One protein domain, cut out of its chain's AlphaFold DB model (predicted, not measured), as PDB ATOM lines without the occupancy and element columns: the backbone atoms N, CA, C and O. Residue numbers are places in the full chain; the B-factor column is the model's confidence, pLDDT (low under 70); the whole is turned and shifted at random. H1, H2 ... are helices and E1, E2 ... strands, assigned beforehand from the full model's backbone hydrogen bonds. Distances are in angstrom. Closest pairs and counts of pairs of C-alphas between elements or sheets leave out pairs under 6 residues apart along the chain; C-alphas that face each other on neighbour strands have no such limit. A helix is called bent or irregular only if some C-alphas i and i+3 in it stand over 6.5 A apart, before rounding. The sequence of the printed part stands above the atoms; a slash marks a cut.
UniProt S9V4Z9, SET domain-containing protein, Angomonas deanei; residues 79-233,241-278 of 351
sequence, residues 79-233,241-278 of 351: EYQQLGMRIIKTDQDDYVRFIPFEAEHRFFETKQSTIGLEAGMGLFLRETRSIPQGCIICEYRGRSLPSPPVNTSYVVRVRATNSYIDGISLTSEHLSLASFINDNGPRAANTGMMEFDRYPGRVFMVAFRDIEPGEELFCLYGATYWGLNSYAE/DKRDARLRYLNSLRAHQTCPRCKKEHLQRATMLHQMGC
ATOM      1  N   GLU A  79     103.170 116.994 150.784       92.06
ATOM      2  CA  GLU A  79     102.223 117.179 149.689       92.06
ATOM      3  C   GLU A  79     101.980 115.884 148.909       92.06
ATOM      4  O   GLU A  79     100.829 115.513 148.681       92.06
ATOM      5  N   TYR A  80     103.037 115.155 148.551       94.50
ATOM      6  CA  TYR A  80     102.929 113.906 147.792       94.50
ATOM      7  C   TYR A  80     102.365 112.753 148.621       94.50
ATOM      8  O   TYR A  80     101.591 111.946 148.104       94.50
ATOM      9  N   GLN A  81     102.669 112.709 149.918       95.19
ATOM     10  CA  GLN A  81     102.030 111.782 150.853       95.19
ATOM     11  C   GLN A  81     100.520 112.027 150.933       95.19
ATOM     12  O   GLN A  81      99.744 111.075 150.922       95.19
ATOM     13  N   GLN A  82     100.082 113.293 150.956       95.31
ATOM     14  CA  GLN A  82      98.656 113.640 150.939       95.31
ATOM     15  C   GLN A  82      97.979 113.242 149.627       95.31
ATOM     16  O   GLN A  82      96.830 112.812 149.646       95.31
ATOM     17  N   LEU A  83      98.687 113.335 148.499       96.44
ATOM     18  CA  LEU A  83      98.211 112.783 147.229       96.44
ATOM     19  C   LEU A  83      98.147 111.252 147.249       96.44
ATOM     20  O   LEU A  83      97.402 110.666 146.474       96.44
ATOM     21  N   GLY A  84      98.845 110.595 148.172       96.56
ATOM     22  CA  GLY A  84      98.787 109.154 148.385       96.56
ATOM     23  C   GLY A  84     100.050 108.408 147.977       96.56
ATOM     24  O   GLY A  84     100.045 107.185 148.067       96.56
ATOM     25  N   MET A  85     101.122 109.096 147.566       96.12
ATOM     26  CA  MET A  85     102.418 108.460 147.315       96.12
ATOM     27  C   MET A  85     102.973 107.861 148.612       96.12
ATOM     28  O   MET A  85     102.914 108.463 149.688       96.12
ATOM     29  N   ARG A  86     103.518 106.652 148.507       94.75
ATOM     30  CA  ARG A  86     104.073 105.866 149.612       94.75
ATOM     31  C   ARG A  86     105.469 105.377 149.258       94.75
ATOM     32  O   ARG A  86     105.997 105.673 148.189       94.75
ATOM     33  N   ILE A  87     106.045 104.597 150.164       87.62
ATOM     34  CA  ILE A  87     107.216 103.776 149.883       87.62
ATOM     35  C   ILE A  87     106.850 102.303 150.024       87.62
ATOM     36  O   ILE A  87     106.090 101.934 150.925       87.62
ATOM     37  N   ILE A  88     107.404 101.467 149.156       87.06
ATOM     38  CA  ILE A  88     107.350 100.008 149.281       87.06
ATOM     39  C   ILE A  88     108.762  99.452 149.359       87.06
ATOM     40  O   ILE A  88     109.727 100.156 149.064       87.06
ATOM     41  N   LYS A  89     108.873  98.202 149.806       83.88
ATOM     42  CA  LYS A  89     110.161  97.535 149.959       83.88
ATOM     43  C   LYS A  89     110.430  96.657 148.743       83.88
ATOM     44  O   LYS A  89     109.518  95.953 148.327       83.88
ATOM     45  N   THR A  90     111.642  96.669 148.211       81.06
ATOM     46  CA  THR A  90     112.053  95.786 147.111       81.06
ATOM     47  C   THR A  90     112.626  94.470 147.649       81.06
ATOM     48  O   THR A  90     112.692  94.232 148.865       81.06
ATOM     49  N   ASP A  91     113.033  93.585 146.746       78.88
ATOM     50  CA  ASP A  91     113.641  92.287 147.072       78.88
ATOM     51  C   ASP A  91     115.004  92.458 147.737       78.88
ATOM     52  O   ASP A  91     115.327  91.762 148.696       78.88
ATOM     53  N   GLN A  92     115.734  93.494 147.322       76.62
ATOM     54  CA  GLN A  92     117.035  93.894 147.863       76.62
ATOM     55  C   GLN A  92     116.940  94.649 149.200       76.62
ATOM     56  O   GLN A  92     117.922  95.196 149.691       76.62
ATOM     57  N   ASP A  93     115.756  94.663 149.817       74.88
ATOM     58  CA  ASP A  93     115.482  95.334 151.089       74.88
ATOM     59  C   ASP A  93     115.524  96.876 151.035       74.88
ATOM     60  O   ASP A  93     115.431  97.539 152.076       74.88
ATOM     61  N   ASP A  94     115.578  97.442 149.827       77.19
ATOM     62  CA  ASP A  94     115.540  98.881 149.577       77.19
ATOM     63  C   ASP A  94     114.115  99.434 149.590       77.19
ATOM     64  O   ASP A  94     113.132  98.694 149.551       77.19
ATOM     65  N   TYR A  95     113.998 100.762 149.670       79.94
ATOM     66  CA  TYR A  95     112.718 101.466 149.674       79.94
ATOM     67  C   TYR A  95     112.586 102.344 148.441       79.94
ATOM     68  O   TYR A  95     113.383 103.255 148.235       79.94
ATOM     69  N   VAL A  96     111.526 102.117 147.673       81.50
ATOM     70  CA  VAL A  96     111.224 102.879 146.459       81.50
ATOM     71  C   VAL A  96     109.899 103.607 146.607       81.50
ATOM     72  O   VAL A  96     108.994 103.142 147.306       81.50
ATOM     73  N   ARG A  97     109.789 104.767 145.955       90.50
ATOM     74  CA  ARG A  97     108.541 105.536 145.891       90.50
ATOM     75  C   ARG A  97     107.518 104.759 145.074       90.50
ATOM     76  O   ARG A  97     107.862 104.156 144.063       90.50
ATOM     77  N   PHE A  98     106.274 104.784 145.523       92.62
ATOM     78  CA  PHE A  98     105.180 104.044 144.919       92.62
ATOM     79  C   PHE A  98     103.907 104.874 144.954       92.62
ATOM     80  O   PHE A  98     103.485 105.328 146.022       92.62
ATOM     81  N   ILE A  99     103.284 105.051 143.795       97.69
ATOM     82  CA  ILE A  99     101.927 105.574 143.683       97.69
ATOM     83  C   ILE A  99     100.977 104.373 143.695       97.69
ATOM     84  O   ILE A  99     100.964 103.599 142.740       97.69
ATOM     85  N   PRO A 100     100.203 104.178 144.776       95.88
ATOM     86  CA  PRO A 100      99.270 103.072 144.852       95.88
ATOM     87  C   PRO A 100      98.067 103.322 143.945       95.88
ATOM     88  O   PRO A 100      97.735 104.466 143.618       95.88
ATOM     89  N   PHE A 101      97.390 102.243 143.567       94.31
ATOM     90  CA  PHE A 101      96.352 102.294 142.547       94.31
ATOM     91  C   PHE A 101      95.209 103.261 142.878       94.31
ATOM     92  O   PHE A 101      94.667 103.921 141.995       94.31
ATOM     93  N   GLU A 102      94.846 103.371 144.157       94.69
ATOM     94  CA  GLU A 102      93.795 104.261 144.647       94.69
ATOM     95  C   GLU A 102      94.177 105.745 144.591       94.69
ATOM     96  O   GLU A 102      93.362 106.602 144.925       94.69
ATOM     97  N   ALA A 103      95.421 106.056 144.228       96.88
ATOM     98  CA  ALA A 103      95.938 107.408 144.096       96.88
ATOM     99  C   ALA A 103      96.366 107.751 142.662       96.88
ATOM    100  O   ALA A 103      96.554 108.935 142.387       96.88
ATOM    101  N   GLU A 104      96.499 106.777 141.751       96.88
ATOM    102  CA  GLU A 104      96.993 106.989 140.376       96.88
ATOM    103  C   GLU A 104      96.267 108.154 139.671       96.88
ATOM    104  O   GLU A 104      96.911 109.005 139.060       96.88
ATOM    105  N   HIS A 105      94.944 108.292 139.832       95.38
ATOM    106  CA  HIS A 105      94.146 109.362 139.206       95.38
ATOM    107  C   HIS A 105      94.496 110.786 139.678       95.38
ATOM    108  O   HIS A 105      94.188 111.762 138.986       95.38
ATOM    109  N   ARG A 106      95.135 110.929 140.845       96.69
ATOM    110  CA  ARG A 106      95.618 112.214 141.393       96.69
ATOM    111  C   ARG A 106      96.958 112.640 140.803       96.69
ATOM    112  O   ARG A 106      97.336 113.806 140.944       96.69
ATOM    113  N   PHE A 107      97.665 111.704 140.175       97.31
ATOM    114  CA  PHE A 107      98.954 111.925 139.526       97.31
ATOM    115  C   PHE A 107      98.819 111.962 138.015       97.31
ATOM    116  O   PHE A 107      99.436 112.818 137.391       97.31
ATOM    117  N   PHE A 108      97.979 111.100 137.446       97.19
ATOM    118  CA  PHE A 108      97.887 110.910 136.008       97.19
ATOM    119  C   PHE A 108      96.515 111.260 135.450       97.19
ATOM    120  O   PHE A 108      95.493 111.274 136.147       97.19
ATOM    121  N   GLU A 109      96.503 111.534 134.155       94.31
ATOM    122  CA  GLU A 109      95.300 111.722 133.367       94.31
ATOM    123  C   GLU A 109      95.464 111.173 131.959       94.31
ATOM    124  O   GLU A 109      96.561 111.128 131.411       94.31
ATOM    125  N   THR A 110      94.351 110.757 131.366       92.94
ATOM    126  CA  THR A 110      94.323 110.299 129.980       92.94
ATOM    127  C   THR A 110      94.019 111.475 129.061       92.94
ATOM    128  O   THR A 110      92.995 112.139 129.243       92.94
ATOM    129  N   LYS A 111      94.862 111.705 128.057       91.25
ATOM    130  CA  LYS A 111      94.660 112.705 126.993       91.25
ATOM    131  C   LYS A 111      94.910 112.057 125.632       91.25
ATOM    132  O   LYS A 111      95.341 110.909 125.563       91.25
ATOM    133  N   GLN A 112      94.626 112.779 124.554       90.69
ATOM    134  CA  GLN A 112      95.053 112.360 123.221       90.69
ATOM    135  C   GLN A 112      96.583 112.210 123.199       90.69
ATOM    136  O   GLN A 112      97.281 113.119 123.647       90.69
ATOM    137  N   SER A 113      97.082 111.076 122.701       93.56
ATOM    138  CA  SER A 113      98.523 110.810 122.623       93.56
ATOM    139  C   SER A 113      99.227 111.792 121.685       93.56
ATOM    140  O   SER A 113      98.670 112.208 120.663       93.56
ATOM    141  N   THR A 114     100.468 112.132 122.025       94.31
ATOM    142  CA  THR A 114     101.367 112.990 121.242       94.31
ATOM    143  C   THR A 114     102.011 112.262 120.062       94.31
ATOM    144  O   THR A 114     102.496 112.931 119.153       94.31
ATOM    145  N   ILE A 115     101.970 110.920 120.029       87.94
ATOM    146  CA  ILE A 115     102.451 110.111 118.892       87.94
ATOM    147  C   ILE A 115     101.663 110.458 117.622       87.94
ATOM    148  O   ILE A 115     102.230 110.573 116.539       87.94
ATOM    149  N   GLY A 116     100.353 110.659 117.768       81.50
ATOM    150  CA  GLY A 116      99.444 110.917 116.663       81.50
ATOM    151  C   GLY A 116      98.023 110.460 116.977       81.50
ATOM    152  O   GLY A 116      97.738 109.898 118.036       81.50
ATOM    153  N   LEU A 117      97.103 110.706 116.044       77.44
ATOM    154  CA  LEU A 117      95.687 110.350 116.203       77.44
ATOM    155  C   LEU A 117      95.468 108.827 116.201       77.44
ATOM    156  O   LEU A 117      94.537 108.321 116.826       77.44
ATOM    157  N   GLU A 118      96.329 108.096 115.502       76.31
ATOM    158  CA  GLU A 118      96.320 106.643 115.360       76.31
ATOM    159  C   GLU A 118      96.688 105.892 116.638       76.31
ATOM    160  O   GLU A 118      96.167 104.796 116.843       76.31
ATOM    161  N   ALA A 119      97.511 106.488 117.507       81.25
ATOM    162  CA  ALA A 119      97.865 105.922 118.809       81.25
ATOM    163  C   ALA A 119      96.708 106.017 119.821       81.25
ATOM    164  O   ALA A 119      96.717 105.364 120.861       81.25
ATOM    165  N   GLY A 120      95.675 106.811 119.517       86.38
ATOM    166  CA  GLY A 120      94.551 107.017 120.415       86.38
ATOM    167  C   GLY A 120      94.972 107.789 121.663       86.38
ATOM    168  O   GLY A 120      95.486 108.898 121.568       86.38
ATOM    169  N   MET A 121      94.698 107.237 122.838       89.06
ATOM    170  CA  MET A 121      94.857 107.947 124.107       89.06
ATOM    171  C   MET A 121      96.179 107.560 124.767       89.06
ATOM    172  O   MET A 121      96.594 106.411 124.674       89.06
ATOM    173  N   GLY A 122      96.816 108.518 125.430       94.69
ATOM    174  CA  GLY A 122      98.033 108.329 126.214       94.69
ATOM    175  C   GLY A 122      97.802 108.613 127.694       94.69
ATOM    176  O   GLY A 122      96.832 109.286 128.066       94.69
ATOM    177  N   LEU A 123      98.707 108.122 128.541       97.56
ATOM    178  CA  LEU A 123      98.753 108.447 129.964       97.56
ATOM    179  C   LEU A 123      99.753 109.578 130.208       97.56
ATOM    180  O   LEU A 123     100.923 109.460 129.866       97.56
ATOM    181  N   PHE A 124      99.299 110.656 130.836       97.94
ATOM    182  CA  PHE A 124     100.095 111.852 131.083       97.94
ATOM    183  C   PHE A 124     100.242 112.098 132.575       97.94
ATOM    184  O   PHE A 124      99.282 111.928 133.335       97.94
ATOM    185  N   LEU A 125     101.418 112.557 132.993       97.62
ATOM    186  CA  LEU A 125     101.592 113.147 134.312       97.62
ATOM    187  C   LEU A 125     100.852 114.490 134.361       97.62
ATOM    188  O   LEU A 125     100.957 115.305 133.450       97.62
ATOM    189  N   ARG A 126     100.098 114.752 135.429       95.31
ATOM    190  CA  ARG A 126      99.408 116.038 135.604       95.31
ATOM    191  C   ARG A 126     100.416 117.185 135.702       95.31
ATOM    192  O   ARG A 126     101.434 117.066 136.372       95.31
ATOM    193  N   GLU A 127     100.060 118.344 135.154       93.25
ATOM    194  CA  GLU A 127     100.911 119.554 135.055       93.25
ATOM    195  C   GLU A 127     101.389 120.147 136.392       93.25
ATOM    196  O   GLU A 127     102.203 121.062 136.432       93.25
ATOM    197  N   THR A 128     100.874 119.654 137.513       91.75
ATOM    198  CA  THR A 128     101.219 120.130 138.860       91.75
ATOM    199  C   THR A 128     101.974 119.075 139.663       91.75
ATOM    200  O   THR A 128     101.957 119.106 140.898       91.75
ATOM    201  N   ARG A 129     102.569 118.096 138.976       92.50
ATOM    202  CA  ARG A 129     103.304 116.968 139.548       92.50
ATOM    203  C   ARG A 129     104.612 116.787 138.782       92.50
ATOM    204  O   ARG A 129     104.627 116.965 137.576       92.50
ATOM    205  N   SER A 130     105.664 116.369 139.466       91.19
ATOM    206  CA  SER A 130     106.876 115.808 138.878       91.19
ATOM    207  C   SER A 130     107.170 114.477 139.559       91.19
ATOM    208  O   SER A 130     106.865 114.279 140.741       91.19
ATOM    209  N   ILE A 131     107.716 113.527 138.806       89.00
ATOM    210  CA  ILE A 131     108.034 112.199 139.327       89.00
ATOM    211  C   ILE A 131     109.517 111.929 139.113       89.00
ATOM    212  O   ILE A 131     109.968 111.990 137.975       89.00
ATOM    213  N   PRO A 132     110.280 111.595 140.164       83.50
ATOM    214  CA  PRO A 132     111.685 111.291 140.006       83.50
ATOM    215  C   PRO A 132     111.882 109.907 139.389       83.50
ATOM    216  O   PRO A 132     111.054 109.000 139.556       83.50
ATOM    217  N   GLN A 133     113.044 109.727 138.779       83.06
ATOM    218  CA  GLN A 133     113.567 108.436 138.364       83.06
ATOM    219  C   GLN A 133     113.430 107.378 139.475       83.06
ATOM    220  O   GLN A 133     113.617 107.648 140.665       83.06
ATOM    221  N   GLY A 134     113.109 106.148 139.077       80.06
ATOM    222  CA  GLY A 134     112.987 104.991 139.961       80.06
ATOM    223  C   GLY A 134     111.675 104.920 140.744       80.06
ATOM    224  O   GLY A 134     111.456 103.969 141.492       80.06
ATOM    225  N   CYS A 135     110.786 105.906 140.599       86.00
ATOM    226  CA  CYS A 135     109.451 105.848 141.181       86.00
ATOM    227  C   CYS A 135     108.590 104.811 140.452       86.00
ATOM    228  O   CYS A 135     108.519 104.806 139.221       86.00
ATOM    229  N   ILE A 136     107.880 103.980 141.212       93.88
ATOM    230  CA  ILE A 136     106.801 103.153 140.683       93.88
ATOM    231  C   ILE A 136     105.559 104.030 140.533       93.88
ATOM    232  O   ILE A 136     104.993 104.508 141.522       93.88
ATOM    233  N   ILE A 137     105.136 104.230 139.293       95.00
ATOM    234  CA  ILE A 137     104.103 105.199 138.928       95.00
ATOM    235  C   ILE A 137     102.714 104.592 138.776       95.00
ATOM    236  O   ILE A 137     101.732 105.257 139.083       95.00
ATOM    237  N   CYS A 138     102.618 103.347 138.323       94.69
ATOM    238  CA  CYS A 138     101.358 102.629 138.165       94.69
ATOM    239  C   CYS A 138     101.582 101.134 138.381       94.69
ATOM    240  O   CYS A 138     102.695 100.628 138.236       94.69
ATOM    241  N   GLU A 139     100.502 100.412 138.643       95.31
ATOM    242  CA  GLU A 139     100.468  98.956 138.527       95.31
ATOM    243  C   GLU A 139      99.696  98.550 137.267       95.31
ATOM    244  O   GLU A 139      98.571  99.010 137.038       95.31
ATOM    245  N   TYR A 140     100.271  97.656 136.460       95.88
ATOM    246  CA  TYR A 140      99.564  97.049 135.337       95.88
ATOM    247  C   TYR A 140      98.601  95.984 135.868       95.88
ATOM    248  O   TYR A 140      98.955  94.823 136.058       95.88
ATOM    249  N   ARG A 141      97.371  96.412 136.165       95.31
ATOM    250  CA  ARG A 141      96.304  95.562 136.713       95.31
ATOM    251  C   ARG A 141      95.358  95.104 135.616       95.31
ATOM    252  O   ARG A 141      95.111  95.829 134.649       95.31
ATOM    253  N   GLY A 142      94.782  93.928 135.827       95.12
ATOM    254  CA  GLY A 142      93.903  93.291 134.865       95.12
ATOM    255  C   GLY A 142      93.408  91.926 135.328       95.12
ATOM    256  O   GLY A 142      93.577  91.539 136.485       95.12
ATOM    257  N   ARG A 143      92.786  91.185 134.414       94.75
ATOM    258  CA  ARG A 143      92.346  89.807 134.647       94.75
ATOM    259  C   ARG A 143      93.546  88.873 134.557       94.75
ATOM    260  O   ARG A 143      94.284  88.929 133.580       94.75
ATOM    261  N   SER A 144      93.719  87.998 135.543       95.00
ATOM    262  CA  SER A 144      94.747  86.959 135.471       95.00
ATOM    263  C   SER A 144      94.294  85.840 134.534       95.00
ATOM    264  O   SER A 144      93.181  85.329 134.670       95.00
ATOM    265  N   LEU A 145      95.147  85.472 133.582       91.88
ATOM    266  CA  LEU A 145      94.910  84.411 132.614       91.88
ATOM    267  C   LEU A 145      96.035  83.365 132.697       91.88
ATOM    268  O   LEU A 145      97.208  83.734 132.787       91.88
ATOM    269  N   PRO A 146      95.713  82.063 132.620       93.69
ATOM    270  CA  PRO A 146      96.722  81.004 132.588       93.69
ATOM    271  C   PRO A 146      97.425  80.889 131.225       93.69
ATOM    272  O   PRO A 146      98.502  80.313 131.130       93.69
ATOM    273  N   SER A 147      96.818  81.421 130.162       89.94
ATOM    274  CA  SER A 147      97.314  81.362 128.785       89.94
ATOM    275  C   SER A 147      96.958  82.652 128.040       89.94
ATOM    276  O   SER A 147      95.946  83.276 128.381       89.94
ATOM    277  N   PRO A 148      97.727  83.051 127.012       84.88
ATOM    278  CA  PRO A 148      97.436  84.271 126.277       84.88
ATOM    279  C   PRO A 148      96.154  84.095 125.436       84.88
ATOM    280  O   PRO A 148      95.937  83.025 124.860       84.88
ATOM    281  N   PRO A 149      95.284  85.115 125.363       82.69
ATOM    282  CA  PRO A 149      94.123  85.113 124.479       82.69
ATOM    283  C   PRO A 149      94.532  85.383 123.020       82.69
ATOM    284  O   PRO A 149      95.666  85.752 122.735       82.69
ATOM    285  N   VAL A 150      93.583  85.243 122.086       79.31
ATOM    286  CA  VAL A 150      93.811  85.514 120.649       79.31
ATOM    287  C   VAL A 150      94.187  86.979 120.393       79.31
ATOM    288  O   VAL A 150      95.020  87.262 119.540       79.31
ATOM    289  N   ASN A 151      93.572  87.910 121.127       78.31
ATOM    290  CA  ASN A 151      93.909  89.328 121.061       78.31
ATOM    291  C   ASN A 151      94.815  89.700 122.235       78.31
ATOM    292  O   ASN A 151      94.357  89.733 123.374       78.31
ATOM    293  N   THR A 152      96.073  90.017 121.948       81.44
ATOM    294  CA  THR A 152      97.104  90.286 122.956       81.44
ATOM    295  C   THR A 152      97.395  91.773 123.169       81.44
ATOM    296  O   THR A 152      98.350  92.091 123.869       81.44
ATOM    297  N   SER A 153      96.598  92.697 122.608       81.06
ATOM    298  CA  SER A 153      96.908  94.142 122.628       81.06
ATOM    299  C   SER A 153      97.099  94.745 124.026       81.06
ATOM    300  O   SER A 153      97.841  95.708 124.171       81.06
ATOM    301  N   TYR A 154      96.448  94.187 125.048       88.06
ATOM    302  CA  TYR A 154      96.544  94.646 126.441       88.06
ATOM    303  C   TYR A 154      96.992  93.525 127.384       88.06
ATOM    304  O   TYR A 154      96.632  93.505 128.559       88.06
ATOM    305  N   VAL A 155      97.729  92.545 126.858       88.88
ATOM    306  CA  VAL A 155      98.127  91.359 127.615       88.88
ATOM    307  C   VAL A 155      99.601  91.445 127.964       88.88
ATOM    308  O   VAL A 155     100.461  91.444 127.089       88.88
ATOM    309  N   VAL A 156      99.890  91.452 129.260       89.69
ATOM    310  CA  VAL A 156     101.247  91.438 129.805       89.69
ATOM    311  C   VAL A 156     101.538  90.060 130.380       89.69
ATOM    312  O   VAL A 156     100.739  89.511 131.137       89.69
ATOM    313  N   ARG A 157     102.686  89.480 130.030       88.25
ATOM    314  CA  ARG A 157     103.161  88.235 130.644       88.25
ATOM    315  C   ARG A 157     103.784  88.546 132.002       88.25
ATOM    316  O   ARG A 157     104.598  89.454 132.103       88.25
ATOM    317  N   VAL A 158     103.440  87.751 133.007       87.38
ATOM    318  CA  VAL A 158     104.063  87.766 134.332       87.38
ATOM    319  C   VAL A 158     104.999  86.575 134.425       87.38
ATOM    320  O   VAL A 158     104.561  85.421 134.362       87.38
ATOM    321  N   ARG A 159     106.296  86.837 134.529       83.94
ATOM    322  CA  ARG A 159     107.334  85.807 134.457       83.94
ATOM    323  C   ARG A 159     107.395  84.980 135.721       83.94
ATOM    324  O   ARG A 159     107.427  83.757 135.618       83.94
ATOM    325  N   ALA A 160     107.332  85.628 136.883       81.31
ATOM    326  CA  ALA A 160     107.463  84.954 138.173       81.31
ATOM    327  C   ALA A 160     106.426  83.831 138.363       81.31
ATOM    328  O   ALA A 160     106.701  82.819 139.002       81.31
ATOM    329  N   THR A 161     105.234  83.993 137.787       86.19
ATOM    330  CA  THR A 161     104.117  83.042 137.902       86.19
ATOM    331  C   THR A 161     103.802  82.307 136.602       86.19
ATOM    332  O   THR A 161     102.891  81.482 136.582       86.19
ATOM    333  N   ASN A 162     104.522  82.607 135.514       87.50
ATOM    334  CA  ASN A 162     104.226  82.143 134.156       87.50
ATOM    335  C   ASN A 162     102.736  82.295 133.772       87.50
ATOM    336  O   ASN A 162     102.135  81.404 133.174       87.50
ATOM    337  N   SER A 163     102.136  83.421 134.153       91.50
ATOM    338  CA  SER A 163     100.740  83.764 133.868       91.50
ATOM    339  C   SER A 163     100.664  85.034 133.025       91.50
ATOM    340  O   SER A 163     101.682  85.622 132.671       91.50
ATOM    341  N   TYR A 164      99.455  85.494 132.722       92.50
ATOM    342  CA  TYR A 164      99.227  86.718 131.960       92.50
ATOM    343  C   TYR A 164      98.253  87.634 132.697       92.50
ATOM    344  O   TYR A 164      97.371  87.163 133.412       92.50
ATOM    345  N   ILE A 165      98.409  88.941 132.519       93.69
ATOM    346  CA  ILE A 165      97.483  89.972 132.975       93.69
ATOM    347  C   ILE A 165      96.882  90.616 131.736       93.69
ATOM    348  O   ILE A 165      97.596  91.228 130.947       93.69
ATOM    349  N   ASP A 166      95.572  90.498 131.578       93.31
ATOM    350  CA  ASP A 166      94.825  91.219 130.555       93.31
ATOM    351  C   ASP A 166      94.253  92.515 131.138       93.31
ATOM    352  O   ASP A 166      93.348  92.487 131.978       93.31
ATOM    353  N   GLY A 167      94.802  93.647 130.701       92.81
ATOM    354  CA  GLY A 167      94.468  94.993 131.159       92.81
ATOM    355  C   GLY A 167      93.055  95.460 130.803       92.81
ATOM    356  O   GLY A 167      92.667  96.549 131.232       92.81
ATOM    357  N   ILE A 168      92.278  94.663 130.062       92.12
ATOM    358  CA  ILE A 168      90.879  94.953 129.740       92.12
ATOM    359  C   ILE A 168      89.892  93.949 130.355       92.12
ATOM    360  O   ILE A 168      90.184  92.775 130.600       92.12
ATOM    361  N   SER A 169      88.678  94.427 130.615       92.12
ATOM    362  CA  SER A 169      87.537  93.624 131.042       92.12
ATOM    363  C   SER A 169      86.949  92.812 129.878       92.12
ATOM    364  O   SER A 169      87.265  93.025 128.708       92.12
ATOM    365  N   LEU A 170      86.001  91.921 130.189       88.69
ATOM    366  CA  LEU A 170      85.186  91.234 129.175       88.69
ATOM    367  C   LEU A 170      84.348  92.201 128.315       88.69
ATOM    368  O   LEU A 170      83.956  91.851 127.205       88.69
ATOM    369  N   THR A 171      84.073  93.403 128.828       88.00
ATOM    370  CA  THR A 171      83.329  94.483 128.162       88.00
ATOM    371  C   THR A 171      84.249  95.491 127.462       88.00
ATOM    372  O   THR A 171      83.778  96.535 127.014       88.00
ATOM    373  N   SER A 172      85.547  95.184 127.334       86.94
ATOM    374  CA  SER A 172      86.569  96.056 126.733       86.94
ATOM    375  C   SER A 172      86.802  97.373 127.490       86.94
ATOM    376  O   SER A 172      87.203  98.375 126.893       86.94
ATOM    377  N   GLU A 173      86.546  97.391 128.798       90.25
ATOM    378  CA  GLU A 173      86.904  98.503 129.681       90.25
ATOM    379  C   GLU A 173      88.319  98.314 130.225       90.25
ATOM    380  O   GLU A 173      88.705  97.209 130.595       90.25
ATOM    381  N   HIS A 174      89.085  99.396 130.312       93.06
ATOM    382  CA  HIS A 174      90.430  99.384 130.874       93.06
ATOM    383  C   HIS A 174      90.377  99.216 132.396       93.06
ATOM    384  O   HIS A 174      89.624  99.905 133.091       93.06
ATOM    385  N   LEU A 175      91.207  98.314 132.914       94.75
ATOM    386  CA  LEU A 175      91.249  97.931 134.329       94.75
ATOM    387  C   LEU A 175      92.375  98.621 135.116       94.75
ATOM    388  O   LEU A 175      92.379  98.586 136.346       94.75
ATOM    389  N   SER A 176      93.309  99.280 134.427       95.38
ATOM    390  CA  SER A 176      94.398 100.058 135.026       95.38
ATOM    391  C   SER A 176      94.767 101.257 134.159       95.38
ATOM    392  O   SER A 176      94.627 101.210 132.937       95.38
ATOM    393  N   LEU A 177      95.278 102.329 134.771       96.25
ATOM    394  CA  LEU A 177      95.777 103.480 134.013       96.25
ATOM    395  C   LEU A 177      97.026 103.133 133.190       96.25
ATOM    396  O   LEU A 177      97.186 103.661 132.094       96.25
ATOM    397  N   ALA A 178      97.840 102.180 133.653       96.44
ATOM    398  CA  ALA A 178      99.008 101.677 132.928       96.44
ATOM    399  C   ALA A 178      98.678 101.160 131.515       96.44
ATOM    400  O   ALA A 178      99.510 101.252 130.621       96.44
ATOM    401  N   SER A 179      97.453 100.675 131.282       94.62
ATOM    402  CA  SER A 179      97.004 100.224 129.955       94.62
ATOM    403  C   SER A 179      96.846 101.344 128.908       94.62
ATOM    404  O   SER A 179      96.605 101.042 127.742       94.62
ATOM    405  N   PHE A 180      96.977 102.616 129.307       94.88
ATOM    406  CA  PHE A 180      97.021 103.783 128.414       94.88
ATOM    407  C   PHE A 180      98.450 104.268 128.115       94.88
ATOM    408  O   PHE A 180      98.619 105.269 127.425       94.88
ATOM    409  N   ILE A 181      99.485 103.620 128.658       96.00
ATOM    410  CA  ILE A 181     100.881 103.946 128.346       96.00
ATOM    411  C   ILE A 181     101.197 103.374 126.969       96.00
ATOM    412  O   ILE A 181     101.109 102.161 126.781       96.00
ATOM    413  N   ASN A 182     101.557 104.240 126.024       93.25
ATOM    414  CA  ASN A 182     101.861 103.856 124.647       93.25
ATOM    415  C   ASN A 182     103.320 103.424 124.473       93.25
ATOM    416  O   ASN A 182     104.185 103.749 125.286       93.25
ATOM    417  N   ASP A 183     103.600 102.741 123.369       85.56
ATOM    418  CA  ASP A 183     104.960 102.501 122.899       85.56
ATOM    419  C   ASP A 183     105.299 103.477 121.767       85.56
ATOM    420  O   ASP A 183     104.606 103.544 120.754       85.56
ATOM    421  N   ASN A 184     106.364 104.253 121.978       85.38
ATOM    422  CA  ASN A 184     106.921 105.212 121.022       85.38
ATOM    423  C   ASN A 184     108.411 104.923 120.733       85.38
ATOM    424  O   ASN A 184     109.204 105.804 120.394       85.38
ATOM    425  N   GLY A 185     108.814 103.668 120.921       76.75
ATOM    426  CA  GLY A 185     110.158 103.175 120.685       76.75
ATOM    427  C   GLY A 185     111.200 103.581 121.742       76.75
ATOM    428  O   GLY A 185     110.942 104.388 122.643       76.75
ATOM    429  N   PRO A 186     112.427 103.031 121.638       78.06
ATOM    430  CA  PRO A 186     113.430 103.096 122.711       78.06
ATOM    431  C   PRO A 186     113.913 104.499 123.061       78.06
ATOM    432  O   PRO A 186     114.318 104.744 124.191       78.06
ATOM    433  N   ARG A 187     113.874 105.434 122.104       78.19
ATOM    434  CA  ARG A 187     114.328 106.815 122.324       78.19
ATOM    435  C   ARG A 187     113.340 107.649 123.136       78.19
ATOM    436  O   ARG A 187     113.762 108.591 123.797       78.19
ATOM    437  N   ALA A 188     112.048 107.336 123.047       83.12
ATOM    438  CA  ALA A 188     110.995 108.065 123.744       83.12
ATOM    439  C   ALA A 188     110.574 107.388 125.055       83.12
ATOM    440  O   ALA A 188     110.016 108.058 125.922       83.12
ATOM    441  N   ALA A 189     110.851 106.087 125.216       82.44
ATOM    442  CA  ALA A 189     110.544 105.337 126.428       82.44
ATOM    443  C   ALA A 189     111.138 106.013 127.676       82.44
ATOM    444  O   ALA A 189     112.349 106.159 127.827       82.44
ATOM    445  N   ASN A 190     110.258 106.426 128.584       89.06
ATOM    446  CA  ASN A 190     110.599 107.051 129.863       89.06
ATOM    447  C   ASN A 190     110.116 106.207 131.054       89.06
ATOM    448  O   ASN A 190     110.409 106.531 132.207       89.06
ATOM    449  N   THR A 191     109.432 105.094 130.778       89.81
ATOM    450  CA  THR A 191     108.965 104.120 131.761       89.81
ATOM    451  C   THR A 191     109.192 102.692 131.278       89.81
ATOM    452  O   THR A 191     109.348 102.452 130.078       89.81
ATOM    453  N   GLY A 192     109.159 101.730 132.197       85.31
ATOM    454  CA  GLY A 192     109.130 100.315 131.839       85.31
ATOM    455  C   GLY A 192     108.469  99.422 132.871       85.31
ATOM    456  O   GLY A 192     108.196  99.836 133.999       85.31
ATOM    457  N   MET A 193     108.200  98.190 132.445       87.56
ATOM    458  CA  MET A 193     107.586  97.154 133.269       87.56
ATOM    459  C   MET A 193     108.635  96.455 134.134       87.56
ATOM    460  O   MET A 193     109.652  95.983 133.623       87.56
ATOM    461  N   MET A 194     108.356  96.343 135.430       85.94
ATOM    462  CA  MET A 194     109.189  95.654 136.409       85.94
ATOM    463  C   MET A 194     108.342  94.723 137.281       85.94
ATOM    464  O   MET A 194     107.270  95.098 137.760       85.94
ATOM    465  N   GLU A 195     108.849  93.516 137.504       86.31
ATOM    466  CA  GLU A 195     108.351  92.571 138.503       86.31
ATOM    467  C   GLU A 195     109.280  92.626 139.724       86.31
ATOM    468  O   GLU A 195     110.485  92.826 139.576       86.31
ATOM    469  N   PHE A 196     108.723  92.459 140.922       83.94
ATOM    470  CA  PHE A 196     109.501  92.287 142.150       83.94
ATOM    471  C   PHE A 196     109.134  90.940 142.763       83.94
ATOM    472  O   PHE A 196     107.947  90.650 142.934       83.94
ATOM    473  N   ASP A 197     110.124  90.150 143.163       86.62
ATOM    474  CA  ASP A 197     109.938  88.800 143.707       86.62
ATOM    475  C   ASP A 197     109.099  88.798 144.997       86.62
ATOM    476  O   ASP A 197     108.328  87.878 145.261       86.62
ATOM    477  N   ARG A 198     109.183  89.868 145.794       87.88
ATOM    478  CA  ARG A 198     108.396  90.124 147.012       87.88
ATOM    479  C   ARG A 198     106.915  90.326 146.704       87.88
ATOM    480  O   ARG A 198     106.079  90.195 147.601       87.88
ATOM    481  N   TYR A 199     106.581  90.660 145.462       90.75
ATOM    482  CA  TYR A 199     105.231  90.931 144.988       90.75
ATOM    483  C   TYR A 199     104.905  90.045 143.774       90.75
ATOM    484  O   TYR A 199     104.617  90.571 142.696       90.75
ATOM    485  N   PRO A 200     104.919  88.708 143.936       90.56
ATOM    486  CA  PRO A 200     104.735  87.793 142.820       90.56
ATOM    487  C   PRO A 200     103.353  87.990 142.192       90.56
ATOM    488  O   PRO A 200     102.365  88.236 142.888       90.56
ATOM    489  N   GLY A 201     103.278  87.877 140.866       89.25
ATOM    490  CA  GLY A 201     102.022  88.064 140.140       89.25
ATOM    491  C   GLY A 201     101.700  89.520 139.783       89.25
ATOM    492  O   GLY A 201     100.657  89.762 139.178       89.25
ATOM    493  N   ARG A 202     102.544  90.492 140.161       93.25
ATOM    494  CA  ARG A 202     102.296  91.929 139.952       93.25
ATOM    495  C   ARG A 202     103.339  92.535 139.023       93.25
ATOM    496  O   ARG A 202     104.528  92.265 139.161       93.25
ATOM    497  N   VAL A 203     102.876  93.398 138.122       91.94
ATOM    498  CA  VAL A 203     103.725  94.146 137.190       91.94
ATOM    499  C   VAL A 203     103.570  95.632 137.469       91.94
ATOM    500  O   VAL A 203     102.460  96.169 137.501       91.94
ATOM    501  N   PHE A 204     104.694  96.302 137.671       93.56
ATOM    502  CA  PHE A 204     104.767  97.711 138.019       93.56
ATOM    503  C   PHE A 204     105.358  98.517 136.870       93.56
ATOM    504  O   PHE A 204     106.297  98.077 136.218       93.56
ATOM    505  N   MET A 205     104.838  99.720 136.657       94.94
ATOM    506  CA  MET A 205     105.415 100.704 135.748       94.94
ATOM    507  C   MET A 205     106.378 101.588 136.534       94.94
ATOM    508  O   MET A 205     105.982 102.171 137.546       94.94
ATOM    509  N   VAL A 206     107.627 101.697 136.090       90.50
ATOM    510  CA  VAL A 206     108.697 102.418 136.796       90.50
ATOM    511  C   VAL A 206     109.276 103.491 135.891       90.50
ATOM    512  O   VAL A 206     109.534 103.229 134.721       90.50
ATOM    513  N   ALA A 207     109.498 104.688 136.429       85.12
ATOM    514  CA  ALA A 207     110.131 105.784 135.703       85.12
ATOM    515  C   ALA A 207     111.645 105.546 135.534       85.12
ATOM    516  O   ALA A 207     112.361 105.350 136.515       85.12
ATOM    517  N   PHE A 208     112.155 105.603 134.304       81.81
ATOM    518  CA  PHE A 208     113.584 105.421 133.999       81.81
ATOM    519  C   PHE A 208     114.408 106.697 134.096       81.81
ATOM    520  O   PHE A 208     115.632 106.645 134.167       81.81
ATOM    521  N   ARG A 209     113.735 107.839 134.138       83.19
ATOM    522  CA  ARG A 209     114.297 109.158 134.398       83.19
ATOM    523  C   ARG A 209     113.253 109.996 135.124       83.19
ATOM    524  O   ARG A 209     112.135 109.529 135.341       83.19
ATOM    525  N   ASP A 210     113.613 111.221 135.466       83.69
ATOM    526  CA  ASP A 210     112.634 112.192 135.936       83.69
ATOM    527  C   ASP A 210     111.580 112.436 134.838       83.69
ATOM    528  O   ASP A 210     111.908 112.525 133.648       83.69
ATOM    529  N   ILE A 211     110.314 112.468 135.250       90.19
ATOM    530  CA  ILE A 211     109.143 112.734 134.414       90.19
ATOM    531  C   ILE A 211     108.630 114.125 134.757       90.19
ATOM    532  O   ILE A 211     108.284 114.413 135.914       90.19
ATOM    533  N   GLU A 212     108.565 114.966 133.737       92.56
ATOM    534  CA  GLU A 212     108.200 116.366 133.870       92.56
ATOM    535  C   GLU A 212     106.678 116.561 133.958       92.56
ATOM    536  O   GLU A 212     105.895 115.742 133.457       92.56
ATOM    537  N   PRO A 213     106.212 117.658 134.580       94.88
ATOM    538  CA  PRO A 213     104.792 117.969 134.617       94.88
ATOM    539  C   PRO A 213     104.186 118.067 133.213       94.88
ATOM    540  O   PRO A 213     104.686 118.788 132.354       94.88
ATOM    541  N   GLY A 214     103.068 117.373 132.987       96.62
ATOM    542  CA  GLY A 214     102.391 117.354 131.688       96.62
ATOM    543  C   GLY A 214     102.979 116.367 130.677       96.62
ATOM    544  O   GLY A 214     102.450 116.275 129.572       96.62
ATOM    545  N   GLU A 215     104.040 115.637 131.018       97.31
ATOM    546  CA  GLU A 215     104.704 114.711 130.102       97.31
ATOM    547  C   GLU A 215     103.886 113.427 129.866       97.31
ATOM    548  O   GLU A 215     103.262 112.892 130.789       97.31
ATOM    549  N   GLU A 216     103.893 112.917 128.627       98.31
ATOM    550  CA  GLU A 216     103.323 111.608 128.282       98.31
ATOM    551  C   GLU A 216     104.262 110.476 128.699       98.31
ATOM    552  O   GLU A 216     105.482 110.555 128.549       98.31
ATOM    553  N   LEU A 217     103.683 109.394 129.204       98.00
ATOM    554  CA  LEU A 217     104.403 108.192 129.582       98.00
ATOM    555  C   LEU A 217     104.465 107.218 128.406       98.00
ATOM    556  O   LEU A 217     103.440 106.887 127.804       98.00
ATOM    557  N   PHE A 218     105.663 106.699 128.152       92.94
ATOM    558  CA  PHE A 218     105.937 105.700 127.130       92.94
ATOM    559  C   PHE A 218     106.671 104.495 127.712       92.94
ATOM    560  O   PHE A 218     107.600 104.647 128.513       92.94
ATOM    561  N   CYS A 219     106.281 103.301 127.272       89.19
ATOM    562  CA  CYS A 219     106.896 102.024 127.626       89.19
ATOM    563  C   CYS A 219     107.084 101.184 126.368       89.19
ATOM    564  O   CYS A 219     106.237 101.195 125.485       89.19
ATOM    565  N   LEU A 220     108.162 100.409 126.309       84.12
ATOM    566  CA  LEU A 220     108.358  99.438 125.237       84.12
ATOM    567  C   LEU A 220     107.409  98.255 125.417       84.12
ATOM    568  O   LEU A 220     107.373  97.660 126.493       84.12
ATOM    569  N   TYR A 221     106.666  97.903 124.370       79.19
ATOM    570  CA  TYR A 221     105.822  96.701 124.352       79.19
ATOM    571  C   TYR A 221     106.597  95.438 123.952       79.19
ATOM    572  O   TYR A 221     106.108  94.324 124.124       79.19
ATOM    573  N   GLY A 222     107.797  95.616 123.396       74.31
ATOM    574  CA  GLY A 222     108.581  94.573 122.747       74.31
ATOM    575  C   GLY A 222     108.422  94.620 121.225       74.31
ATOM    576  O   GLY A 222     107.332  94.825 120.700       74.31
ATOM    577  N   ALA A 223     109.516  94.406 120.492       68.81
ATOM    578  CA  ALA A 223     109.535  94.514 119.027       68.81
ATOM    579  C   ALA A 223     108.542  93.560 118.336       68.81
ATOM    580  O   ALA A 223     107.917  93.912 117.334       68.81
ATOM    581  N   THR A 224     108.336  92.381 118.921       69.06
ATOM    582  CA  THR A 224     107.417  91.353 118.420       69.06
ATOM    583  C   THR A 224     105.957  91.793 118.438       69.06
ATOM    584  O   THR A 224     105.189  91.350 117.587       69.06
ATOM    585  N   TYR A 225     105.578  92.709 119.335       68.38
ATOM    586  CA  TYR A 225     104.258  93.343 119.317       68.38
ATOM    587  C   TYR A 225     103.994  94.037 117.973       68.38
ATOM    588  O   TYR A 225     102.897  93.965 117.425       68.38
ATOM    589  N   TRP A 226     105.030  94.661 117.411       69.25
ATOM    590  CA  TRP A 226     104.990  95.357 116.127       69.25
ATOM    591  C   TRP A 226     105.251  94.437 114.926       69.25
ATOM    592  O   TRP A 226     105.347  94.918 113.799       69.25
ATOM    593  N   GLY A 227     105.370  93.121 115.143       71.38
ATOM    594  CA  GLY A 227     105.722  92.156 114.100       71.38
ATOM    595  C   GLY A 227     107.177  92.258 113.629       71.38
ATOM    596  O   GLY A 227     107.482  91.822 112.521       71.38
ATOM    597  N   LEU A 228     108.055  92.846 114.446       70.31
ATOM    598  CA  LEU A 228     109.484  93.008 114.174       70.31
ATOM    599  C   LEU A 228     110.300  92.020 115.016       70.31
ATOM    600  O   LEU A 228     109.878  91.647 116.114       70.31
ATOM    601  N   ASN A 229     111.493  91.642 114.554       68.44
ATOM    602  CA  ASN A 229     112.410  90.833 115.369       68.44
ATOM    603  C   ASN A 229     113.170  91.698 116.379       68.44
ATOM    604  O   ASN A 229     113.490  91.243 117.471       68.44
ATOM    605  N   SER A 230     113.448  92.958 116.035       72.50
ATOM    606  CA  SER A 230     114.084  93.921 116.939       72.50
ATOM    607  C   SER A 230     113.629  95.353 116.655       72.50
ATOM    608  O   SER A 230     113.214  95.680 115.545       72.50
ATOM    609  N   TYR A 231     113.766  96.250 117.638       67.12
ATOM    610  CA  TYR A 231     113.500  97.679 117.423       67.12
ATOM    611  C   TYR A 231     114.500  98.341 116.457       67.12
ATOM    612  O   TYR A 231     114.224  99.430 115.960       67.12
ATOM    613  N   ALA A 232     115.636  97.700 116.153       70.31
ATOM    614  CA  ALA A 232     116.564  98.180 115.128       70.31
ATOM    615  C   ALA A 232     115.978  98.044 113.708       70.31
ATOM    616  O   ALA A 232     116.374  98.774 112.801       70.31
ATOM    617  N   GLU A 233     114.997  97.154 113.521       64.56
ATOM    618  CA  GLU A 233     114.279  96.970 112.255       64.56
ATOM    619  C   GLU A 233     113.193  98.022 112.020       64.56
ATOM    620  O   GLU A 233     112.587  98.028 110.945       64.56
ATOM    621  N   ASP A 241      97.459 105.068 105.771       51.19
ATOM    622  CA  ASP A 241      96.371 105.976 105.398       51.19
ATOM    623  C   ASP A 241      95.833 106.877 106.526       51.19
ATOM    624  O   ASP A 241      95.088 106.458 107.417       51.19
ATOM    625  N   LYS A 242      96.092 108.189 106.401       54.47
ATOM    626  CA  LYS A 242      95.576 109.255 107.290       54.47
ATOM    627  C   LYS A 242      94.045 109.236 107.445       54.47
ATOM    628  O   LYS A 242      93.507 109.819 108.388       54.47
ATOM    629  N   ARG A 243      93.325 108.593 106.517       55.53
ATOM    630  CA  ARG A 243      91.860 108.495 106.512       55.53
ATOM    631  C   ARG A 243      91.336 107.518 107.572       55.53
ATOM    632  O   ARG A 243      90.402 107.878 108.289       55.53
ATOM    633  N   ASP A 244      91.978 106.364 107.738       60.72
ATOM    634  CA  ASP A 244      91.585 105.347 108.724       60.72
ATOM    635  C   ASP A 244      91.988 105.741 110.147       60.72
ATOM    636  O   ASP A 244      91.211 105.565 111.087       60.72
ATOM    637  N   ALA A 245      93.156 106.370 110.306       60.69
ATOM    638  CA  ALA A 245      93.583 106.969 111.571       60.69
ATOM    639  C   ALA A 245      92.582 108.027 112.065       60.69
ATOM    640  O   ALA A 245      92.145 108.002 113.217       60.69
ATOM    641  N   ARG A 246      92.132 108.912 111.163       62.84
ATOM    642  CA  ARG A 246      91.115 109.924 111.473       62.84
ATOM    643  C   ARG A 246      89.768 109.300 111.834       62.84
ATOM    644  O   ARG A 246      89.107 109.804 112.735       62.84
ATOM    645  N   LEU A 247      89.353 108.221 111.168       63.28
ATOM    646  CA  LEU A 247      88.103 107.524 111.489       63.28
ATOM    647  C   LEU A 247      88.170 106.849 112.871       63.28
ATOM    648  O   LEU A 247      87.226 106.964 113.649       63.28
ATOM    649  N   ARG A 248      89.300 106.208 113.210       62.47
ATOM    650  CA  ARG A 248      89.556 105.629 114.541       62.47
ATOM    651  C   ARG A 248      89.530 106.689 115.644       62.47
ATOM    652  O   ARG A 248      88.857 106.480 116.649       62.47
ATOM    653  N   TYR A 249      90.161 107.840 115.421       64.12
ATOM    654  CA  TYR A 249      90.117 108.972 116.350       64.12
ATOM    655  C   TYR A 249      88.715 109.579 116.490       64.12
ATOM    656  O   TYR A 249      88.240 109.833 117.590       64.12
ATOM    657  N   LEU A 250      87.984 109.770 115.391       63.91
ATOM    658  CA  LEU A 250      86.601 110.247 115.471       63.91
ATOM    659  C   LEU A 250      85.700 109.252 116.219       63.91
ATOM    660  O   LEU A 250      84.798 109.668 116.942       63.91
ATOM    661  N   ASN A 251      85.956 107.949 116.088       64.50
ATOM    662  CA  ASN A 251      85.249 106.920 116.845       64.50
ATOM    663  C   ASN A 251      85.642 106.907 118.333       64.50
ATOM    664  O   ASN A 251      84.768 106.682 119.168       64.50
ATOM    665  N   SER A 252      86.899 107.196 118.690       62.53
ATOM    666  CA  SER A 252      87.303 107.347 120.098       62.53
ATOM    667  C   SER A 252      86.730 108.622 120.727       62.53
ATOM    668  O   SER A 252      86.259 108.586 121.862       62.53
ATOM    669  N   LEU A 253      86.654 109.727 119.977       60.59
ATOM    670  CA  LEU A 253      85.959 110.946 120.401       60.59
ATOM    671  C   LEU A 253      84.468 110.694 120.653       60.59
ATOM    672  O   LEU A 253      83.942 111.111 121.679       60.59
ATOM    673  N   ARG A 254      83.795 109.935 119.779       61.50
ATOM    674  CA  ARG A 254      82.390 109.520 119.972       61.50
ATOM    675  C   ARG A 254      82.175 108.591 121.168       61.50
ATOM    676  O   ARG A 254      81.041 108.433 121.601       61.50
ATOM    677  N   ALA A 255      83.241 107.988 121.687       76.75
ATOM    678  CA  ALA A 255      83.203 107.178 122.893       76.75
ATOM    679  C   ALA A 255      83.401 108.010 124.170       76.75
ATOM    680  O   ALA A 255      83.517 107.423 125.240       76.75
ATOM    681  N   HIS A 256      83.476 109.343 124.108       85.31
ATOM    682  CA  HIS A 256      83.482 110.163 125.319       85.31
ATOM    683  C   HIS A 256      82.070 110.302 125.882       85.31
ATOM    684  O   HIS A 256      81.090 110.413 125.148       85.31
ATOM    685  N   GLN A 257      81.972 110.314 127.205       89.44
ATOM    686  CA  GLN A 257      80.735 110.608 127.912       89.44
ATOM    687  C   GLN A 257      80.993 111.604 129.036       89.44
ATOM    688  O   GLN A 257      82.052 111.604 129.663       89.44
ATOM    689  N   THR A 258      80.007 112.454 129.305       92.12
ATOM    690  CA  THR A 258      80.067 113.404 130.412       92.12
ATOM    691  C   THR A 258      79.652 112.712 131.703       92.12
ATOM    692  O   THR A 258      78.534 112.211 131.833       92.12
ATOM    693  N   CYS A 259      80.529 112.714 132.700       93.00
ATOM    694  CA  CYS A 259      80.208 112.173 134.008       93.00
ATOM    695  C   CYS A 259      79.086 112.985 134.680       93.00
ATOM    696  O   CYS A 259      79.233 114.196 134.881       93.00
ATOM    697  N   PRO A 260      77.987 112.357 135.133       92.31
ATOM    698  CA  PRO A 260      76.886 113.081 135.763       92.31
ATOM    699  C   PRO A 260      77.279 113.717 137.104       92.31
ATOM    700  O   PRO A 260      76.675 114.724 137.482       92.31
ATOM    701  N   ARG A 261      78.291 113.166 137.791       92.31
ATOM    702  CA  ARG A 261      78.754 113.603 139.115       92.31
ATOM    703  C   ARG A 261      79.708 114.793 139.044       92.31
ATOM    704  O   ARG A 261      79.446 115.803 139.685       92.31
ATOM    705  N   CYS A 262      80.799 114.686 138.286       91.56
ATOM    706  CA  CYS A 262      81.825 115.737 138.224       91.56
ATOM    707  C   CYS A 262      81.744 116.622 136.972       91.56
ATOM    708  O   CYS A 262      82.520 117.565 136.861       91.56
ATOM    709  N   LYS A 263      80.834 116.320 136.035       92.50
ATOM    710  CA  LYS A 263      80.627 117.038 134.763       92.50
ATOM    711  C   LYS A 263      81.827 117.045 133.807       92.50
ATOM    712  O   LYS A 263      81.779 117.732 132.795       92.50
ATOM    713  N   LYS A 264      82.874 116.269 134.093       88.81
ATOM    714  CA  LYS A 264      84.022 116.090 133.197       88.81
ATOM    715  C   LYS A 264      83.727 115.033 132.144       88.81
ATOM    716  O   LYS A 264      82.995 114.081 132.418       88.81
ATOM    717  N   GLU A 265      84.315 115.196 130.969       89.62
ATOM    718  CA  GLU A 265      84.302 114.173 129.928       89.62
ATOM    719  C   GLU A 265      85.375 113.118 130.197       89.62
ATOM    720  O   GLU A 265      86.479 113.427 130.651       89.62
ATOM    721  N   HIS A 266      85.043 111.862 129.921       88.31
ATOM    722  CA  HIS A 266      85.973 110.741 129.990       88.31
ATOM    723  C   HIS A 266      85.627 109.697 128.933       88.31
ATOM    724  O   HIS A 266      84.491 109.611 128.463       88.31
ATOM    725  N   LEU A 267      86.606 108.869 128.573       87.81
ATOM    726  CA  LEU A 267      86.405 107.750 127.655       87.81
ATOM    727  C   LEU A 267      85.448 106.727 128.270       87.81
ATOM    728  O   LEU A 267      85.647 106.289 129.403       87.81
ATOM    729  N   GLN A 268      84.478 106.243 127.499       87.62
ATOM    730  CA  GLN A 268      83.552 105.187 127.907       87.62
ATOM    731  C   GLN A 268      84.304 103.927 128.350       87.62
ATOM    732  O   GLN A 268      83.937 103.313 129.347       87.62
ATOM    733  N   ARG A 269      85.413 103.580 127.689       87.62
ATOM    734  CA  ARG A 269      86.254 102.445 128.098       87.62
ATOM    735  C   ARG A 269      87.084 102.705 129.362       87.62
ATOM    736  O   ARG A 269      87.635 101.764 129.912       87.62
ATOM    737  N   ALA A 270      87.172 103.946 129.838       90.25
ATOM    738  CA  ALA A 270      87.814 104.317 131.101       90.25
ATOM    739  C   ALA A 270      86.786 104.620 132.210       90.25
ATOM    740  O   ALA A 270      87.136 105.213 133.230       90.25
ATOM    741  N   THR A 271      85.513 104.250 132.024       91.06
ATOM    742  CA  THR A 271      84.428 104.605 132.953       91.06
ATOM    743  C   THR A 271      84.678 104.089 134.357       91.06
ATOM    744  O   THR A 271      84.560 104.857 135.309       91.06
ATOM    745  N   MET A 272      85.066 102.822 134.488       91.50
ATOM    746  CA  MET A 272      85.366 102.229 135.788       91.50
ATOM    747  C   MET A 272      86.501 102.984 136.501       91.50
ATOM    748  O   MET A 272      86.349 103.381 137.655       91.50
ATOM    749  N   LEU A 273      87.598 103.276 135.794       92.44
ATOM    750  CA  LEU A 273      88.730 104.039 136.334       92.44
ATOM    751  C   LEU A 273      88.325 105.464 136.732       92.44
ATOM    752  O   LEU A 273      88.701 105.942 137.803       92.44
ATOM    753  N   HIS A 274      87.509 106.130 135.913       92.69
ATOM    754  CA  HIS A 274      86.973 107.447 136.237       92.69
ATOM    755  C   HIS A 274      86.116 107.408 137.507       92.69
ATOM    756  O   HIS A 274      86.277 108.257 138.380       92.69
ATOM    757  N   GLN A 275      85.208 106.435 137.628       91.81
ATOM    758  CA  GLN A 275      84.306 106.308 138.776       91.81
ATOM    759  C   GLN A 275      85.066 106.150 140.097       91.81
ATOM    760  O   GLN A 275      84.662 106.756 141.089       91.81
ATOM    761  N   MET A 276      86.187 105.418 140.097       89.94
ATOM    762  CA  MET A 276      87.035 105.228 141.282       89.94
ATOM    763  C   MET A 276      87.619 106.542 141.822       89.94
ATOM    764  O   MET A 276      87.711 106.715 143.034       89.94
ATOM    765  N   GLY A 277      87.982 107.476 140.937       90.50
ATOM    766  CA  GLY A 277      88.559 108.779 141.296       90.50
ATOM    767  C   GLY A 277      87.587 109.959 141.208       90.50
ATOM    768  O   GLY A 277      87.987 111.116 141.360       90.50
ATOM    769  N   CYS A 278      86.311 109.707 140.900       93.81
ATOM    770  CA  CYS A 278      85.375 110.760 140.529       93.81
ATOM    771  C   CYS A 278      85.065 111.690 141.707       93.81
ATOM    772  O   CYS A 278      84.546 111.265 142.742       93.81
TER     773      CYS A 278
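AT A GLANCE: This is residues 79 to 233 and 241 to 278 of the 351 residues of the protein "SET domain-containing protein" of Angomonas deanei (UniProt S9V4Z9). What does the model look like? Small sheets and hairpins of short strands lie round the short helix H3 in the middle, with the sheet E5-E10-E9 on one side of it and the hairpin E3-E4 on another. The sheet E6-E8-E7 makes a separate head, while the hairpin E1-E2 and helix H5 lie toward opposite ends of the longest axis. What is it made of? The printed part has 193 residues with six named helices and twelve named strands, in the order H1 E1 E2 H2 E3 E4 E5 E6 E7 E8 H3 E9 E10 H4 H5 E11 E12 H6. Its sheets are antiparallel and its class is mixed, with under half of the residues in named elements. The whole is compact, with a radius of gyration of the C-alphas of 16.7 A and spans of 51 by 43 by 32 A.

IN THESE COORDINATES: Where are the strands? E5 is residues 136 to 139, E10 204 to 207, E9 191 to 194, E6 143 to 145, E8 163 to 166 and E7 155 to 158. E1 is 86 to 89, E2 95 to 98, E3 108 to 112, 13.2 A long, E4 121 to 125, 13.3 A, E11 256 to 258 and E12 265 to 267. Where are the helices? H1, residues 79 to 83, begins at C-alpha 79 (102.223, 117.179, 149.689); H2 is 104 to 107, H3 177 to 180, H4 223 to 226, and H5 242 to 254, 18.3 A long. H6, 268 to 277, 14.7 A, ends at C-alpha 277 (88.559, 108.779, 141.296) and is irregular, C-alphas 269 and 272 being 7.7 A apart.

HOW THE PARTS SIT: How do the strands pair? Within hydrogen-bond range are N 137 and O 205 of E5 and E10, 2.8 A, and N 194 and O 204 of the hairpin E9 and E10, 2.8 A. So are N 145 and O 164 of E6 and E8, 2.8 A, and N 158 and O 163 of the hairpin E7 and E8, 2.8 A. What surrounds H3? H3 only grazes the sheet E5-E10-E9, and its closest C-alphas to E4 are those of Phe 180 and Gly 122, 5.2 A. How do the helices stand? H2 and H6 only just touch, with 3 pairs of C-alphas within 8 A, the closest His 105 and Gly 277, 6.0 A; H1 is close to H2 but not clearly touching, and H4 and H5 touch no helix. Every O i to N i+4 pair is within range in H1 and H5, 3 of 6 in H6, and H2, H3 and H4 are too short for one.

THE WHOLE: How large is it? The two C-alphas farthest apart, of Asp 93 and Arg 243, are 52.1 A apart. Where is it broken or uncertain? Residues 234 to 240 are not printed, with 21.2 A between C-alphas 233 and 241, and the link E10 to H4 is long. The printed part's mean pLDDT is 86.3, with 21 residues under 70, among them 241 to 254.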